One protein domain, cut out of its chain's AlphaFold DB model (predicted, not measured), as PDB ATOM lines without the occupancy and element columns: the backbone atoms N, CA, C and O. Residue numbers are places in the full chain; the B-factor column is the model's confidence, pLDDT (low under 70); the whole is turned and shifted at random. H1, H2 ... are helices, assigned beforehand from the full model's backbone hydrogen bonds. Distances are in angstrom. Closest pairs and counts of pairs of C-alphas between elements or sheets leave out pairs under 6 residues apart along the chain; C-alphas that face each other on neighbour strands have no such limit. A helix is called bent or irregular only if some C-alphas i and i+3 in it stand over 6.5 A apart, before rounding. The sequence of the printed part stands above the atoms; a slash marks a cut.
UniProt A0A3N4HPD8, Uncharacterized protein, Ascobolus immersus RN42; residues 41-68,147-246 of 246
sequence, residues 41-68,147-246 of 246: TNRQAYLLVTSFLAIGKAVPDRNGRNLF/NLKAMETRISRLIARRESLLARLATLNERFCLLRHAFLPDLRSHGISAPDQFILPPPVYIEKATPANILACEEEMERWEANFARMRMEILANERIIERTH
ATOM      1  N   THR A  41     108.528  97.953 179.801       67.12
ATOM      2  CA  THR A  41     109.939  98.203 179.493       67.12
ATOM      3  C   THR A  41     110.111  99.665 179.070       67.12
ATOM      4  O   THR A  41     109.254 100.218 178.381       67.12
ATOM      5  N   ASN A  42     111.252 100.289 179.386       63.53
ATOM      6  CA  ASN A  42     111.556 101.669 178.964       63.53
ATOM      7  C   ASN A  42     111.327 101.908 177.457       63.53
ATOM      8  O   ASN A  42     110.919 102.989 177.040       63.53
ATOM      9  N   ARG A  43     111.526 100.873 176.628       64.25
ATOM     10  CA  ARG A  43     111.250 100.909 175.186       64.25
ATOM     11  C   ARG A  43     109.760 101.078 174.863       64.25
ATOM     12  O   ARG A  43     109.426 101.789 173.923       64.25
ATOM     13  N   GLN A  44     108.873 100.435 175.615       66.12
ATOM     14  CA  GLN A  44     107.421 100.517 175.425       66.12
ATOM     15  C   GLN A  44     106.877 101.869 175.889       66.12
ATOM     16  O   GLN A  44     106.091 102.488 175.173       66.12
ATOM     17  N   ALA A  45     107.368 102.368 177.026       64.81
ATOM     18  CA  ALA A  45     107.044 103.709 177.498       64.81
ATOM     19  C   ALA A  45     107.488 104.780 176.484       64.81
ATOM     20  O   ALA A  45     106.723 105.687 176.159       64.81
ATOM     21  N   TYR A  46     108.681 104.624 175.896       66.75
ATOM     22  CA  TYR A  46     109.164 105.499 174.827       66.75
ATOM     23  C   TYR A  46     108.287 105.432 173.568       66.75
ATOM     24  O   TYR A  46     107.921 106.476 173.035       66.75
ATOM     25  N   LEU A  47     107.898 104.232 173.115       69.56
ATOM     26  CA  LEU A  47     107.010 104.078 171.957       69.56
ATOM     27  C   LEU A  47     105.671 104.787 172.183       69.56
ATOM     28  O   LEU A  47     105.276 105.587 171.340       69.56
ATOM     29  N   LEU A  48     105.043 104.599 173.347       65.56
ATOM     30  CA  LEU A  48     103.808 105.295 173.715       65.56
ATOM     31  C   LEU A  48     103.966 106.818 173.653       65.56
ATOM     32  O   LEU A  48     103.181 107.492 172.988       65.56
ATOM     33  N   VAL A  49     105.012 107.364 174.277       66.69
ATOM     34  CA  VAL A  49     105.285 108.813 174.273       66.69
ATOM     35  C   VAL A  49     105.524 109.336 172.860       66.69
ATOM     36  O   VAL A  49     104.951 110.358 172.478       66.69
ATOM     37  N   THR A  50     106.338 108.646 172.058       67.00
ATOM     38  CA  THR A  50     106.610 109.068 170.676       67.00
ATOM     39  C   THR A  50     105.364 109.021 169.804       67.00
ATOM     40  O   THR A  50     105.158 109.934 169.007       67.00
ATOM     41  N   SER A  51     104.496 108.032 170.005       65.50
ATOM     42  CA  SER A  51     103.215 107.939 169.319       65.50
ATOM     43  C   SER A  51     102.263 109.067 169.719       65.50
ATOM     44  O   SER A  51     101.665 109.696 168.848       65.50
ATOM     45  N   PHE A  52     102.169 109.392 171.013       66.19
ATOM     46  CA  PHE A  52     101.375 110.530 171.488       66.19
ATOM     47  C   PHE A  52     101.866 111.860 170.894       66.19
ATOM     48  O   PHE A  52     101.063 112.689 170.463       66.19
ATOM     49  N   LEU A  53     103.186 112.043 170.801       65.25
ATOM     50  CA  LEU A  53     103.794 113.224 170.185       65.25
ATOM     51  C   LEU A  53     103.631 113.257 168.655       65.25
ATOM     52  O   LEU A  53     103.528 114.342 168.080       65.25
ATOM     53  N   ALA A  54     103.609 112.101 167.986       64.56
ATOM     54  CA  ALA A  54     103.402 112.003 166.541       64.56
ATOM     55  C   ALA A  54     101.980 112.423 166.146       64.56
ATOM     56  O   ALA A  54     101.827 113.260 165.254       64.56
ATOM     57  N   ILE A  55     100.968 111.950 166.883       63.25
ATOM     58  CA  ILE A  55      99.564 112.345 166.679       63.25
ATOM     59  C   ILE A  55      99.415 113.866 166.874       63.25
ATOM     60  O   ILE A  55      98.765 114.539 166.073       63.25
ATOM     61  N   GLY A  56     100.107 114.436 167.870       59.34
ATOM     62  CA  GLY A  56     100.153 115.882 168.107       59.34
ATOM     63  C   GLY A  56     100.674 116.701 166.924       59.34
ATOM     64  O   GLY A  56     100.170 117.785 166.619       59.34
ATOM     65  N   LYS A  57     101.669 116.168 166.216       60.91
ATOM     66  CA  LYS A  57     102.245 116.801 165.025       60.91
ATOM     67  C   LYS A  57     101.402 116.584 163.774       60.91
ATOM     68  O   LYS A  57     101.574 117.346 162.836       60.91
ATOM     69  N   ALA A  58     100.520 115.590 163.735       56.28
ATOM     70  CA  ALA A  58      99.794 115.231 162.525       56.28
ATOM     71  C   ALA A  58      98.595 116.141 162.221       56.28
ATOM     72  O   ALA A  58      98.061 116.038 161.120       56.28
ATOM     73  N   VAL A  59      98.168 117.022 163.135       54.97
ATOM     74  CA  VAL A  59      97.030 117.927 162.896       54.97
ATOM     75  C   VAL A  59      97.512 119.215 162.211       54.97
ATOM     76  O   VAL A  59      98.149 120.053 162.864       54.97
ATOM     77  N   PRO A  60      97.237 119.396 160.903       52.56
ATOM     78  CA  PRO A  60      97.557 120.634 160.216       52.56
ATOM     79  C   PRO A  60      96.564 121.742 160.602       52.56
ATOM     80  O   PRO A  60      95.357 121.530 160.667       52.56
ATOM     81  N   ASP A  61      97.086 122.945 160.810       55.62
ATOM     82  CA  ASP A  61      96.366 124.217 160.763       55.62
ATOM     83  C   ASP A  61      95.903 124.509 159.317       55.62
ATOM     84  O   ASP A  61      96.376 123.889 158.362       55.62
ATOM     85  N   ARG A  62      95.036 125.512 159.154       47.47
ATOM     86  CA  ARG A  62      94.441 126.095 157.935       47.47
ATOM     87  C   ARG A  62      95.378 126.212 156.719       47.47
ATOM     88  O   ARG A  62      94.904 126.240 155.590       47.47
ATOM     89  N   ASN A  63      96.692 126.257 156.946       55.22
ATOM     90  CA  ASN A  63      97.741 126.390 155.930       55.22
ATOM     91  C   ASN A  63      98.571 125.107 155.703       55.22
ATOM     92  O   ASN A  63      99.661 125.184 155.138       55.22
ATOM     93  N   GLY A  64      98.136 123.948 156.206       52.03
ATOM     94  CA  GLY A  64      98.917 122.707 156.143       52.03
ATOM     95  C   GLY A  64     100.098 122.654 157.123       52.03
ATOM     96  O   GLY A  64     101.003 121.844 156.945       52.03
ATOM     97  N   ARG A  65     100.133 123.529 158.139       47.94
ATOM     98  CA  ARG A  65     101.237 123.618 159.116       47.94
ATOM     99  C   ARG A  65     100.874 122.907 160.413       47.94
ATOM    100  O   ARG A  65      99.810 123.150 160.956       47.94
ATOM    101  N   ASN A  66     101.761 122.076 160.943       48.72
ATOM    102  CA  ASN A  66     101.497 121.296 162.155       48.72
ATOM    103  C   ASN A  66     101.323 122.205 163.390       48.72
ATOM    104  O   ASN A  66     102.217 122.999 163.698       48.72
ATOM    105  N   LEU A  67     100.215 122.058 164.130       47.38
ATOM    106  CA  LEU A  67      99.880 122.867 165.323       47.38
ATOM    107  C   LEU A  67     101.003 122.906 166.383       47.38
ATOM    108  O   LEU A  67     101.198 123.914 167.062       47.38
ATOM    109  N   PHE A  68     101.810 121.848 166.471       40.56
ATOM    110  CA  PHE A  68     102.901 121.731 167.441       40.56
ATOM    111  C   PHE A  68     104.128 122.617 167.167       40.56
ATOM    112  O   PHE A  68     104.920 122.851 168.080       40.56
ATOM    113  N   ASN A 147      65.831 120.071 140.191       92.94
ATOM    114  CA  ASN A 147      67.193 120.525 140.494       92.94
ATOM    115  C   ASN A 147      67.322 121.144 141.896       92.94
ATOM    116  O   ASN A 147      68.275 120.834 142.615       92.94
ATOM    117  N   LEU A 148      66.360 121.974 142.317       93.56
ATOM    118  CA  LEU A 148      66.356 122.566 143.661       93.56
ATOM    119  C   LEU A 148      66.263 121.489 144.748       93.56
ATOM    120  O   LEU A 148      67.100 121.456 145.652       93.56
ATOM    121  N   LYS A 149      65.334 120.534 144.603       95.69
ATOM    122  CA  LYS A 149      65.201 119.395 145.529       95.69
ATOM    123  C   LYS A 149      66.469 118.536 145.587       95.69
ATOM    124  O   LYS A 149      66.866 118.072 146.659       95.69
ATOM    125  N   ALA A 150      67.130 118.323 144.446       95.94
ATOM    126  CA  ALA A 150      68.394 117.590 144.394       95.94
ATOM    127  C   ALA A 150      69.512 118.326 145.156       95.94
ATOM    128  O   ALA A 150      70.269 117.693 145.898       95.94
ATOM    129  N   MET A 151      69.589 119.655 145.033       96.81
ATOM    130  CA  MET A 151      70.552 120.474 145.778       96.81
ATOM    131  C   MET A 151      70.281 120.482 147.282       96.81
ATOM    132  O   MET A 151      71.208 120.263 148.060       96.81
ATOM    133  N   GLU A 152      69.029 120.639 147.709       96.88
ATOM    134  CA  GLU A 152      68.645 120.546 149.127       96.88
ATOM    135  C   GLU A 152      69.019 119.187 149.733       96.88
ATOM    136  O   GLU A 152      69.572 119.106 150.835       96.88
ATOM    137  N   THR A 153      68.794 118.110 148.975       97.69
ATOM    138  CA  THR A 153      69.174 116.751 149.382       97.69
ATOM    139  C   THR A 153      70.689 116.628 149.545       97.69
ATOM    140  O   THR A 153      71.166 116.040 150.518       97.69
ATOM    141  N   ARG A 154      71.465 117.197 148.617       97.75
ATOM    142  CA  ARG A 154      72.933 117.171 148.665       97.75
ATOM    143  C   ARG A 154      73.470 117.942 149.875       97.75
ATOM    144  O   ARG A 154      74.302 117.407 150.604       97.75
ATOM    145  N   ILE A 155      72.927 119.131 150.150       97.81
ATOM    146  CA  ILE A 155      73.266 119.933 151.339       97.81
ATOM    147  C   ILE A 155      72.951 119.155 152.622       97.81
ATOM    148  O   ILE A 155      73.795 119.066 153.512       97.81
ATOM    149  N   SER A 156      71.771 118.537 152.696       98.00
ATOM    150  CA  SER A 156      71.351 117.757 153.865       98.00
ATOM    151  C   SER A 156      72.286 116.573 154.130       98.00
ATOM    152  O   SER A 156      72.700 116.351 155.268       98.00
ATOM    153  N   ARG A 157      72.698 115.845 153.080       98.19
ATOM    154  CA  ARG A 157      73.686 114.757 153.204       98.19
ATOM    155  C   ARG A 157      75.034 115.263 153.703       98.19
ATOM    156  O   ARG A 157      75.668 114.596 154.516       98.19
ATOM    157  N   LEU A 158      75.480 116.423 153.228       97.56
ATOM    158  CA  LEU A 158      76.739 117.016 153.664       97.56
ATOM    159  C   LEU A 158      76.698 117.413 155.147       97.56
ATOM    160  O   LEU A 158      77.647 117.130 155.874       97.56
ATOM    161  N   ILE A 159      75.592 118.000 155.612       96.81
ATOM    162  CA  ILE A 159      75.386 118.323 157.034       96.81
ATOM    163  C   ILE A 159      75.424 117.046 157.881       96.81
ATOM    164  O   ILE A 159      76.203 116.969 158.830       96.81
ATOM    165  N   ALA A 160      74.688 116.006 157.478       97.38
ATOM    166  CA  ALA A 160      74.692 114.722 158.178       97.38
ATOM    167  C   ALA A 160      76.095 114.080 158.226       97.38
ATOM    168  O   ALA A 160      76.494 113.512 159.243       97.38
ATOM    169  N   ARG A 161      76.889 114.204 157.150       97.44
ATOM    170  CA  ARG A 161      78.294 113.758 157.136       97.44
ATOM    171  C   ARG A 161      79.150 114.536 158.137       97.44
ATOM    172  O   ARG A 161      79.927 113.915 158.861       97.44
ATOM    173  N   ARG A 162      78.994 115.864 158.212       96.75
ATOM    174  CA  ARG A 162      79.712 116.716 159.178       96.75
ATOM    175  C   ARG A 162      79.404 116.309 160.621       96.75
ATOM    176  O   ARG A 162      80.332 116.147 161.415       96.75
ATOM    177  N   GLU A 163      78.131 116.088 160.943       96.44
ATOM    178  CA  GLU A 163      77.678 115.624 162.262       96.44
ATOM    179  C   GLU A 163      78.213 114.223 162.591       96.44
ATOM    180  O   GLU A 163      78.763 113.998 163.670       96.44
ATOM    181  N   SER A 164      78.139 113.295 161.632       97.19
ATOM    182  CA  SER A 164      78.677 111.938 161.780       97.19
ATOM    183  C   SER A 164      80.185 111.933 162.054       97.19
ATOM    184  O   SER A 164      80.671 111.150 162.877       97.19
ATOM    185  N   LEU A 165      80.951 112.799 161.382       96.31
ATOM    186  CA  LEU A 165      82.384 112.928 161.632       96.31
ATOM    187  C   LEU A 165      82.671 113.485 163.031       96.31
ATOM    188  O   LEU A 165      83.544 112.955 163.716       96.31
ATOM    189  N   LEU A 166      81.926 114.501 163.477       95.25
ATOM    190  CA  LEU A 166      82.074 115.056 164.827       95.25
ATOM    191  C   LEU A 166      81.797 114.003 165.906       95.25
ATOM    192  O   LEU A 166      82.585 113.876 166.842       95.25
ATOM    193  N   ALA A 167      80.743 113.202 165.741       96.31
ATOM    194  CA  ALA A 167      80.430 112.109 166.659       96.31
ATOM    195  C   ALA A 167      81.560 111.066 166.712       96.31
ATOM    196  O   ALA A 167      82.032 110.713 167.793       96.31
ATOM    197  N   ARG A 168      82.065 110.624 165.551       96.12
ATOM    198  CA  ARG A 168      83.191 109.673 165.486       96.12
ATOM    199  C   ARG A 168      84.469 110.229 166.110       96.12
ATOM    200  O   ARG A 168      85.209 109.483 166.751       96.12
ATOM    201  N   LEU A 169      84.742 111.517 165.924       94.62
ATOM    202  CA  LEU A 169      85.903 112.182 166.509       94.62
ATOM    203  C   LEU A 169      85.770 112.313 168.031       94.62
ATOM    204  O   LEU A 169      86.750 112.085 168.737       94.62
ATOM    205  N   ALA A 170      84.567 112.580 168.544       93.38
ATOM    206  CA  ALA A 170      84.293 112.561 169.979       93.38
ATOM    207  C   ALA A 170      84.557 111.173 170.589       93.38
ATOM    208  O   ALA A 170      85.299 111.078 171.565       93.38
ATOM    209  N   THR A 171      84.058 110.098 169.969       94.25
ATOM    210  CA  THR A 171      84.334 108.718 170.415       94.25
ATOM    211  C   THR A 171      85.829 108.386 170.378       94.25
ATOM    212  O   THR A 171      86.356 107.749 171.290       94.25
ATOM    213  N   LEU A 172      86.544 108.824 169.336       91.50
ATOM    214  CA  LEU A 172      87.988 108.605 169.228       91.50
ATOM    215  C   LEU A 172      88.757 109.342 170.338       91.50
ATOM    216  O   LEU A 172      89.672 108.770 170.931       91.50
ATOM    217  N   ASN A 173      88.358 110.576 170.650       90.88
ATOM    218  CA  ASN A 173      88.925 111.365 171.745       90.88
ATOM    219  C   ASN A 173      88.651 110.743 173.115       90.88
ATOM    220  O   ASN A 173      89.556 110.688 173.945       90.88
ATOM    221  N   GLU A 174      87.436 110.254 173.353       91.38
ATOM    222  CA  GLU A 174      87.087 109.542 174.585       91.38
ATOM    223  C   GLU A 174      87.981 108.313 174.771       91.38
ATOM    224  O   GLU A 174      88.625 108.152 175.810       91.38
ATOM    225  N   ARG A 175      88.120 107.499 173.718       88.44
ATOM    226  CA  ARG A 175      88.990 106.319 173.733       88.44
ATOM    227  C   ARG A 175      90.445 106.679 174.022       88.44
ATOM    228  O   ARG A 175      91.099 106.023 174.831       88.44
ATOM    229  N   PHE A 176      90.940 107.746 173.405       85.62
ATOM    230  CA  PHE A 176      92.283 108.254 173.654       85.62
ATOM    231  C   PHE A 176      92.474 108.713 175.109       85.62
ATOM    232  O   PHE A 176      93.509 108.430 175.717       85.62
ATOM    233  N   CYS A 177      91.470 109.371 175.697       86.88
ATOM    234  CA  CYS A 177      91.499 109.772 177.101       86.88
ATOM    235  C   CYS A 177      91.571 108.558 178.032       86.88
ATOM    236  O   CYS A 177      92.388 108.559 178.954       86.88
ATOM    237  N   LEU A 178      90.779 107.513 177.769       86.81
ATOM    238  CA  LEU A 178      90.801 106.270 178.546       86.81
ATOM    239  C   LEU A 178      92.172 105.588 178.495       86.81
ATOM    240  O   LEU A 178      92.726 105.257 179.542       86.81
ATOM    241  N   LEU A 179      92.756 105.452 177.298       83.69
ATOM    242  CA  LEU A 179      94.106 104.906 177.138       83.69
ATOM    243  C   LEU A 179      95.123 105.727 177.932       83.69
ATOM    244  O   LEU A 179      95.889 105.182 178.721       83.69
ATOM    245  N   ARG A 180      95.104 107.055 177.791       83.94
ATOM    246  CA  ARG A 180      96.022 107.923 178.535       83.94
ATOM    247  C   ARG A 180      95.863 107.757 180.044       83.94
ATOM    248  O   ARG A 180      96.873 107.646 180.728       83.94
ATOM    249  N   HIS A 181      94.637 107.728 180.564       86.88
ATOM    250  CA  HIS A 181      94.392 107.530 181.994       86.88
ATOM    251  C   HIS A 181      94.915 106.185 182.502       86.88
ATOM    252  O   HIS A 181      95.469 106.147 183.599       86.88
ATOM    253  N   ALA A 182      94.799 105.123 181.702       84.12
ATOM    254  CA  ALA A 182      95.335 103.811 182.047       84.12
ATOM    255  C   ALA A 182      96.874 103.810 182.132       84.12
ATOM    256  O   ALA A 182      97.426 103.233 183.061       84.12
ATOM    257  N   PHE A 183      97.566 104.503 181.218       81.62
ATOM    258  CA  PHE A 183      99.039 104.476 181.136       81.62
ATOM    259  C   PHE A 183      99.756 105.580 181.913       81.62
ATOM    260  O   PHE A 183     100.955 105.481 182.171       81.62
ATOM    261  N   LEU A 184      99.058 106.655 182.280       86.12
ATOM    262  CA  LEU A 184      99.673 107.794 182.957       86.12
ATOM    263  C   LEU A 184     100.401 107.415 184.265       86.12
ATOM    264  O   LEU A 184     101.490 107.955 184.479       86.12
ATOM    265  N   PRO A 185      99.876 106.519 185.129       88.25
ATOM    266  CA  PRO A 185     100.590 106.082 186.330       88.25
ATOM    267  C   PRO A 185     101.923 105.396 186.010       88.25
ATOM    268  O   PRO A 185     102.934 105.715 186.635       88.25
ATOM    269  N   ASP A 186     101.943 104.528 184.999       84.69
ATOM    270  CA  ASP A 186     103.146 103.794 184.603       84.69
ATOM    271  C   ASP A 186     104.186 104.709 183.955       84.69
ATOM    272  O   ASP A 186     105.377 104.590 184.221       84.69
ATOM    273  N   LEU A 187     103.765 105.684 183.147       83.38
ATOM    274  CA  LEU A 187     104.694 106.685 182.614       83.38
ATOM    275  C   LEU A 187     105.321 107.510 183.748       83.38
ATOM    276  O   LEU A 187     106.535 107.722 183.771       83.38
ATOM    277  N   ARG A 188     104.511 107.916 184.734       88.00
ATOM    278  CA  ARG A 188     104.989 108.676 185.898       88.00
ATOM    279  C   ARG A 188     105.957 107.876 186.766       88.00
ATOM    280  O   ARG A 188     106.931 108.456 187.239       88.00
ATOM    281  N   SER A 189     105.732 106.574 186.956       87.38
ATOM    282  CA  SER A 189     106.639 105.723 187.742       87.38
ATOM    283  C   SER A 189     108.027 105.585 187.104       87.38
ATOM    284  O   SER A 189     109.012 105.416 187.819       87.38
ATOM    285  N   HIS A 190     108.126 105.764 185.783       85.69
ATOM    286  CA  HIS A 190     109.387 105.794 185.037       85.69
ATOM    287  C   HIS A 190     109.983 107.208 184.892       85.69
ATOM    288  O   HIS A 190     110.931 107.405 184.134       85.69
ATOM    289  N   GLY A 191     109.430 108.214 185.585       89.50
ATOM    290  CA  GLY A 191     109.891 109.604 185.501       89.50
ATOM    291  C   GLY A 191     109.581 110.282 184.163       89.50
ATOM    292  O   GLY A 191     110.135 111.338 183.857       89.50
ATOM    293  N   ILE A 192     108.700 109.694 183.353       85.12
ATOM    294  CA  ILE A 192     108.320 110.227 182.050       85.12
ATOM    295  C   ILE A 192     107.142 111.182 182.243       85.12
ATOM    296  O   ILE A 192     106.040 110.784 182.629       85.12
ATOM    297  N   SER A 193     107.366 112.457 181.926       82.19
ATOM    298  CA  SER A 193     106.290 113.443 181.868       82.19
ATOM    299  C   SER A 193     105.443 113.201 180.620       82.19
ATOM    300  O   SER A 193     105.931 113.321 179.494       82.19
ATOM    301  N   ALA A 194     104.175 112.838 180.806       77.38
ATOM    302  CA  ALA A 194     103.239 112.762 179.695       77.38
ATOM    303  C   ALA A 194     102.878 114.186 179.236       77.38
ATOM    304  O   ALA A 194     102.625 115.038 180.090       77.38
ATOM    305  N   PRO A 195     102.805 114.452 177.919       73.69
ATOM    306  CA  PRO A 195     102.366 115.751 177.424       73.69
ATOM    307  C   PRO A 195     100.953 116.079 177.921       73.69
ATOM    308  O   PRO A 195     100.165 115.171 178.227       73.69
ATOM    309  N   ASP A 196     100.635 117.375 177.982       74.31
ATOM    310  CA  ASP A 196      99.287 117.867 178.269       74.31
ATOM    311  C   ASP A 196      98.261 117.222 177.334       74.31
ATOM    312  O   ASP A 196      98.590 116.766 176.237       74.31
ATOM    313  N   GLN A 197      97.022 117.102 177.816       71.88
ATOM    314  CA  GLN A 197      95.984 116.302 177.173       71.88
ATOM    315  C   GLN A 197      95.829 116.677 175.701       71.88
ATOM    316  O   GLN A 197      95.313 117.742 175.372       71.88
ATOM    317  N   PHE A 198      96.259 115.782 174.813       71.12
ATOM    318  CA  PHE A 198      96.071 115.976 173.388       71.12
ATOM    319  C   PHE A 198      94.670 115.498 173.005       71.12
ATOM    320  O   PHE A 198      94.446 114.315 172.767       71.12
ATOM    321  N   ILE A 199      93.709 116.417 173.014       82.62
ATOM    322  CA  ILE A 199      92.377 116.183 172.453       82.62
ATOM    323  C   ILE A 199      92.441 116.594 170.986       82.62
ATOM    324  O   ILE A 199      92.880 117.706 170.683       82.62
ATOM    325  N   LEU A 200      92.003 115.723 170.075       82.75
ATOM    326  CA  LEU A 200      91.862 116.114 168.678       82.75
ATOM    327  C   LEU A 200      90.823 117.233 168.600       82.75
ATOM    328  O   LEU A 200      89.680 117.012 169.015       82.75
ATOM    329  N   PRO A 201      91.189 118.426 168.105       85.12
ATOM    330  CA  PRO A 201      90.230 119.505 168.002       85.12
ATOM    331  C   PRO A 201      89.136 119.117 166.998       85.12
ATOM    332  O   PRO A 201      89.431 118.463 165.988       85.12
ATOM    333  N   PRO A 202      87.875 119.505 167.245       86.81
ATOM    334  CA  PRO A 202      86.829 119.317 166.256       86.81
ATOM    335  C   PRO A 202      87.174 120.099 164.975       86.81
ATOM    336  O   PRO A 202      87.739 121.196 165.061       86.81
ATOM    337  N   PRO A 203      86.826 119.573 163.787       89.44
ATOM    338  CA  PRO A 203      86.898 120.316 162.538       89.44
ATOM    339  C   PRO A 203      86.165 121.649 162.665       89.44
ATOM    340  O   PRO A 203      85.002 121.696 163.072       89.44
ATOM    341  N   VAL A 204      86.836 122.735 162.295       89.06
ATOM    342  CA  VAL A 204      86.211 124.056 162.222       89.06
ATOM    343  C   VAL A 204      85.647 124.219 160.817       89.06
ATOM    344  O   VAL A 204      86.374 124.582 159.897       89.06
ATOM    345  N   TYR A 205      84.360 123.922 160.646       86.12
ATOM    346  CA  TYR A 205      83.660 124.203 159.392       86.12
ATOM    347  C   TYR A 205      83.423 125.710 159.290       86.12
ATOM    348  O   TYR A 205      82.636 126.268 160.056       86.12
ATOM    349  N   ILE A 206      84.128 126.373 158.375       78.50
ATOM    350  CA  ILE A 206      84.122 127.842 158.283       78.50
ATOM    351  C   ILE A 206      82.784 128.345 157.734       78.50
ATOM    352  O   ILE A 206      82.249 129.349 158.200       78.50
ATOM    353  N   GLU A 207      82.232 127.632 156.752       88.19
ATOM    354  CA  GLU A 207      81.066 128.084 156.004       88.19
ATOM    355  C   GLU A 207      79.887 127.119 156.141       88.19
ATOM    356  O   GLU A 207      80.014 125.884 156.098       88.19
ATOM    357  N   LYS A 208      78.693 127.705 156.267       94.38
ATOM    358  CA  LYS A 208      77.442 126.971 156.089       94.38
ATOM    359  C   LYS A 208      77.357 126.520 154.630       94.38
ATOM    360  O   LYS A 208      77.644 127.295 153.721       94.38
ATOM    361  N   ALA A 209      76.943 125.274 154.419       95.56
ATOM    362  CA  ALA A 209      76.726 124.751 153.079       95.56
ATOM    363  C   ALA A 209      75.543 125.479 152.420       95.56
ATOM    364  O   ALA A 209      74.429 125.501 152.946       95.56
ATOM    365  N   THR A 210      75.807 126.076 151.267       96.62
ATOM    366  CA  THR A 210      74.854 126.751 150.386       96.62
ATOM    367  C   THR A 210      75.004 126.177 148.977       96.62
ATOM    368  O   THR A 210      76.044 125.592 148.667       96.62
ATOM    369  N   PRO A 211      74.021 126.358 148.080       96.06
ATOM    370  CA  PRO A 211      74.157 125.897 146.699       96.06
ATOM    371  C   PRO A 211      75.403 126.454 145.986       96.06
ATOM    372  O   PRO A 211      75.982 125.767 145.152       96.06
ATOM    373  N   ALA A 212      75.846 127.667 146.343       96.31
ATOM    374  CA  ALA A 212      76.982 128.331 145.706       96.31
ATOM    375  C   ALA A 212      78.353 127.770 146.131       96.31
ATOM    376  O   ALA A 212      79.284 127.779 145.332       96.31
ATOM    377  N   ASN A 213      78.490 127.270 147.365       96.75
ATOM    378  CA  ASN A 213      79.767 126.791 147.921       96.75
ATOM    379  C   ASN A 213      79.780 125.279 148.222       96.75
ATOM    380  O   ASN A 213      80.700 124.787 148.878       96.75
ATOM    381  N   ILE A 214      78.780 124.527 147.747       96.44
ATOM    382  CA  ILE A 214      78.610 123.110 148.096       96.44
ATOM    383  C   ILE A 214      79.805 122.239 147.695       96.44
ATOM    384  O   ILE A 214      80.208 121.380 148.473       96.44
ATOM    385  N   LEU A 215      80.410 122.503 146.533       96.25
ATOM    386  CA  LEU A 215      81.582 121.767 146.048       96.25
ATOM    387  C   LEU A 215      82.791 121.977 146.967       96.25
ATOM    388  O   LEU A 215      83.403 121.013 147.413       96.25
ATOM    389  N   ALA A 216      83.074 123.228 147.338       95.12
ATOM    390  CA  ALA A 216      84.165 123.548 148.256       95.12
ATOM    391  C   ALA A 216      83.952 122.918 149.644       95.12
ATOM    392  O   ALA A 216      84.899 122.432 150.264       95.12
ATOM    393  N   CYS A 217      82.703 122.883 150.126       96.06
ATOM    394  CA  CYS A 217      82.370 122.239 151.394       96.06
ATOM    395  C   CYS A 217      82.506 120.703 151.329       96.06
ATOM    396  O   CYS A 217      82.857 120.081 152.331       96.06
ATOM    397  N   GLU A 218      82.243 120.078 150.178       96.31
ATOM    398  CA  GLU A 218      82.474 118.642 149.973       96.31
ATOM    399  C   GLU A 218      83.967 118.299 149.940       96.31
ATOM    400  O   GLU A 218      84.384 117.366 150.623       96.31
ATOM    401  N   GLU A 219      84.788 119.092 149.249       95.12
ATOM    402  CA  GLU A 219      86.250 118.929 149.248       95.12
ATOM    403  C   GLU A 219      86.862 119.161 150.640       95.12
ATOM    404  O   GLU A 219      87.783 118.461 151.074       95.12
ATOM    405  N   GLU A 220      86.364 120.156 151.382       94.50
ATOM    406  CA  GLU A 220      86.693 120.337 152.799       94.50
ATOM    407  C   GLU A 220      86.348 119.078 153.609       94.50
ATOM    408  O   GLU A 220      87.191 118.584 154.362       94.50
ATOM    409  N   MET A 221      85.148 118.522 153.417       95.69
ATOM    410  CA  MET A 221      84.706 117.311 154.108       95.69
ATOM    411  C   MET A 221      85.598 116.101 153.793       95.69
ATOM    412  O   MET A 221      85.957 115.352 154.702       95.69
ATOM    413  N   GLU A 222      85.994 115.906 152.535       95.88
ATOM    414  CA  GLU A 222      86.887 114.812 152.128       95.88
ATOM    415  C   GLU A 222      88.269 114.908 152.780       95.88
ATOM    416  O   GLU A 222      88.789 113.905 153.280       95.88
ATOM    417  N   ARG A 223      88.840 116.117 152.861       93.50
ATOM    418  CA  ARG A 223      90.114 116.344 153.561       93.50
ATOM    419  C   ARG A 223      90.024 115.978 155.040       93.50
ATOM    420  O   ARG A 223      90.935 115.339 155.571       93.50
ATOM    421  N   TRP A 224      88.926 116.343 155.700       93.56
ATOM    422  CA  TRP A 224      88.713 116.001 157.104       93.56
ATOM    423  C   TRP A 224      88.519 114.499 157.331       93.56
ATOM    424  O   TRP A 224      89.107 113.958 158.268       93.56
ATOM    425  N   GLU A 225      87.772 113.808 156.468       95.75
ATOM    426  CA  GLU A 225      87.621 112.344 156.531       95.75
ATOM    427  C   GLU A 225      88.957 111.622 156.329       95.75
ATOM    428  O   GLU A 225      89.284 110.704 157.083       95.75
ATOM    429  N   ALA A 226      89.761 112.057 155.355       93.62
ATOM    430  CA  ALA A 226      91.086 111.490 155.116       93.62
ATOM    431  C   ALA A 226      92.006 111.681 156.332       93.62
ATOM    432  O   ALA A 226      92.691 110.746 156.759       93.62
ATOM    433  N   ASN A 227      91.980 112.873 156.941       89.56
ATOM    434  CA  ASN A 227      92.734 113.137 158.161       89.56
ATOM    435  C   ASN A 227      92.251 112.254 159.325       89.56
ATOM    436  O   ASN A 227      93.066 111.630 160.005       89.56
ATOM    437  N   PHE A 228      90.935 112.140 159.523       93.31
ATOM    438  CA  PHE A 228      90.349 111.263 160.539       93.31
ATOM    439  C   PHE A 228      90.763 109.801 160.348       93.31
ATOM    440  O   PHE A 228      91.174 109.153 161.311       93.31
ATOM    441  N   ALA A 229      90.714 109.288 159.117       93.94
ATOM    442  CA  ALA A 229      91.118 107.920 158.808       93.94
ATOM    443  C   ALA A 229      92.585 107.661 159.182       93.94
ATOM    444  O   ALA A 229      92.886 106.650 159.823       93.94
ATOM    445  N   ARG A 230      93.484 108.597 158.855       90.56
ATOM    446  CA  ARG A 230      94.901 108.526 159.238       90.56
ATOM    447  C   ARG A 230      95.081 108.511 160.759       90.56
ATOM    448  O   ARG A 230      95.726 107.605 161.279       90.56
ATOM    449  N   MET A 231      94.462 109.452 161.474       87.06
ATOM    450  CA  MET A 231      94.567 109.540 162.941       87.06
ATOM    451  C   MET A 231      94.017 108.288 163.630       87.06
ATOM    452  O   MET A 231      94.623 107.759 164.563       87.06
ATOM    453  N   ARG A 232      92.892 107.759 163.138       91.38
ATOM    454  CA  ARG A 232      92.322 106.501 163.626       91.38
ATOM    455  C   ARG A 232      93.299 105.341 163.444       91.38
ATOM    456  O   ARG A 232      93.462 104.555 164.369       91.38
ATOM    457  N   MET A 233      93.946 105.225 162.284       91.06
ATOM    458  CA  MET A 233      94.934 104.169 162.031       91.06
ATOM    459  C   MET A 233      96.120 104.237 162.998       91.06
ATOM    460  O   MET A 233      96.537 103.200 163.508       91.06
ATOM    461  N   GLU A 234      96.626 105.436 163.291       84.88
ATOM    462  CA  GLU A 234      97.710 105.635 164.264       84.88
ATOM    463  C   GLU A 234      97.289 105.210 165.677       84.88
ATOM    464  O   GLU A 234      98.009 104.461 166.338       84.88
ATOM    465  N   ILE A 235      96.094 105.611 166.124       84.44
ATOM    466  CA  ILE A 235      95.563 105.230 167.441       84.44
ATOM    467  C   ILE A 235      95.375 103.710 167.541       84.44
ATOM    468  O   ILE A 235      95.852 103.101 168.497       84.44
ATOM    469  N   LEU A 236      94.765 103.076 166.534       87.25
ATOM    470  CA  LEU A 236      94.584 101.620 166.504       87.25
ATOM    471  C   LEU A 236      95.920 100.860 166.472       87.25
ATOM    472  O   LEU A 236      96.041  99.781 167.051       87.25
ATOM    473  N   ALA A 237      96.936 101.394 165.791       86.00
ATOM    474  CA  ALA A 237      98.268 100.799 165.794       86.00
ATOM    475  C   ALA A 237      98.898 100.847 167.196       86.00
ATOM    476  O   ALA A 237      99.477  99.852 167.633       86.00
ATOM    477  N   ASN A 238      98.731 101.958 167.918       79.38
ATOM    478  CA  ASN A 238      99.217 102.094 169.294       79.38
ATOM    479  C   ASN A 238      98.515 101.123 170.243       79.38
ATOM    480  O   ASN A 238      99.179 100.467 171.041       79.38
ATOM    481  N   GLU A 239      97.199 100.973 170.114       84.38
ATOM    482  CA  GLU A 239      96.428  99.990 170.884       84.38
ATOM    483  C   GLU A 239      96.938  98.567 170.662       84.38
ATOM    484  O   GLU A 239      97.150  97.833 171.617       84.38
ATOM    485  N   ARG A 240      97.236  98.183 169.417       87.50
ATOM    486  CA  ARG A 240      97.800  96.854 169.130       87.50
ATOM    487  C   ARG A 240      99.188  96.653 169.725       87.50
ATOM    488  O   ARG A 240      99.537  95.533 170.090       87.50
ATOM    489  N   ILE A 241     100.012  97.702 169.762       80.56
ATOM    490  CA  ILE A 241     101.319  97.638 170.427       80.56
ATOM    491  C   ILE A 241     101.098  97.384 171.917       80.56
ATOM    492  O   ILE A 241     101.721  96.481 172.459       80.56
ATOM    493  N   ILE A 242     100.166  98.109 172.534       75.25
ATOM    494  CA  ILE A 242      99.788  97.944 173.940       75.25
ATOM    495  C   ILE A 242      99.301  96.517 174.222       75.25
ATOM    496  O   ILE A 242      99.857  95.841 175.085       75.25
ATOM    497  N   GLU A 243      98.315  96.032 173.469       81.25
ATOM    498  CA  GLU A 243      97.709  94.706 173.653       81.25
ATOM    499  C   GLU A 243      98.728  93.568 173.549       81.25
ATOM    500  O   GLU A 243      98.585  92.556 174.216       81.25
ATOM    501  N   ARG A 244      99.776  93.720 172.730       83.00
ATOM    502  CA  ARG A 244     100.847  92.714 172.607       83.00
ATOM    503  C   ARG A 244     101.854  92.747 173.749       83.00
ATOM    504  O   ARG A 244     102.682  91.843 173.853       83.00
ATOM    505  N   THR A 245     101.875  93.832 174.514       67.56
ATOM    506  CA  THR A 245     102.857  94.043 175.582       67.56
ATOM    507  C   THR A 245     102.349  93.633 176.958       67.56
ATOM    508  O   THR A 245     103.178  93.403 177.841       67.56
ATOM    509  N   HIS A 246     101.032  93.482 177.106       62.91
ATOM    510  CA  HIS A 246     100.369  92.888 178.265       62.91
ATOM    511  C   HIS A 246     100.121  91.393 178.034       62.91
ATOM    512  O   HIS A 246     100.345  90.624 178.997       62.91
TER     513      HIS A 246
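This is residues 41 to 68 and 147 to 246 of the 246 residues of an uncharacterized protein of Ascobolus immersus RN42 (UniProt A0A3N4HPD8). This is a loose rod of three helices: two long ones, H2 and H3, run side by side the same way, and the shorter H1 runs opposite ways to them, next to the later part of H3. Residues 190 to 213, a long stretch with no named element, lead from the last residue of H2 back along the rod to the first of H3. The printed part has 128 residues with three named helices, in the order H1, H2, H3, and no named strand; its class is all helix. It is loose, with a radius of gyration of the C-alphas of 18.2 A, and its C-alphas span 62 by 28 by 17 A.

Begin with H1, residues 42 to 57, and look across to H3, residues 214 to 245: they touch, and the closest C-alphas, those of Ile 55 and Met 231, are 6.8 A apart. Their lines stand at a shallow tilt of 5 degrees, opposite ways, and H3 touches H1 with residues 231 to 245 alone. Go on to H2, residues 147 to 189, which also touches H3; the closest C-alphas are those of Leu 158 and Glu 218, 7.0 A apart. These two run the same way at a shallow tilt of 26 degrees. H1 and H2 are close but not clearly touching, their closest C-alphas being those of Ala 45 and Leu 187 at 6.4 A; they run opposite ways at a shallow tilt of 29 degrees. Together H1, H2 and H3 form a bundle, helices set side by side. In H1 and H3 every O i to N i+4 pair is within hydrogen-bond range, and in H2 37 of 39 are.

Find C-alpha 42 at (111.556, 101.669, 178.964); from there H1 runs 22.6 A to C-alpha 57. After the cut, find C-alpha 147 at (67.193, 120.525, 140.494), where H2 begins its 63.3 A to C-alpha 189. H2 has a kink of 38 degrees near residue 183 and is irregular, with C-alphas 182 and 185 7.1 A apart. H3 covers 46.8 A and ends at C-alpha 245, at (102.857, 94.043, 175.582).

Look for the two C-alphas farthest apart at Asn 147 and Ser 189, 63.3 A. Residues 69 to 146 are not printed, and C-alphas 68 and 147 are 44.8 A apart across this cut, which lies in the link from H1 to H2. The link from H2 to H3, 24 residues, is long. In this model the mean pLDDT of the printed part is 82.9; residues 41 to 68 and 245 to 246 are under 70.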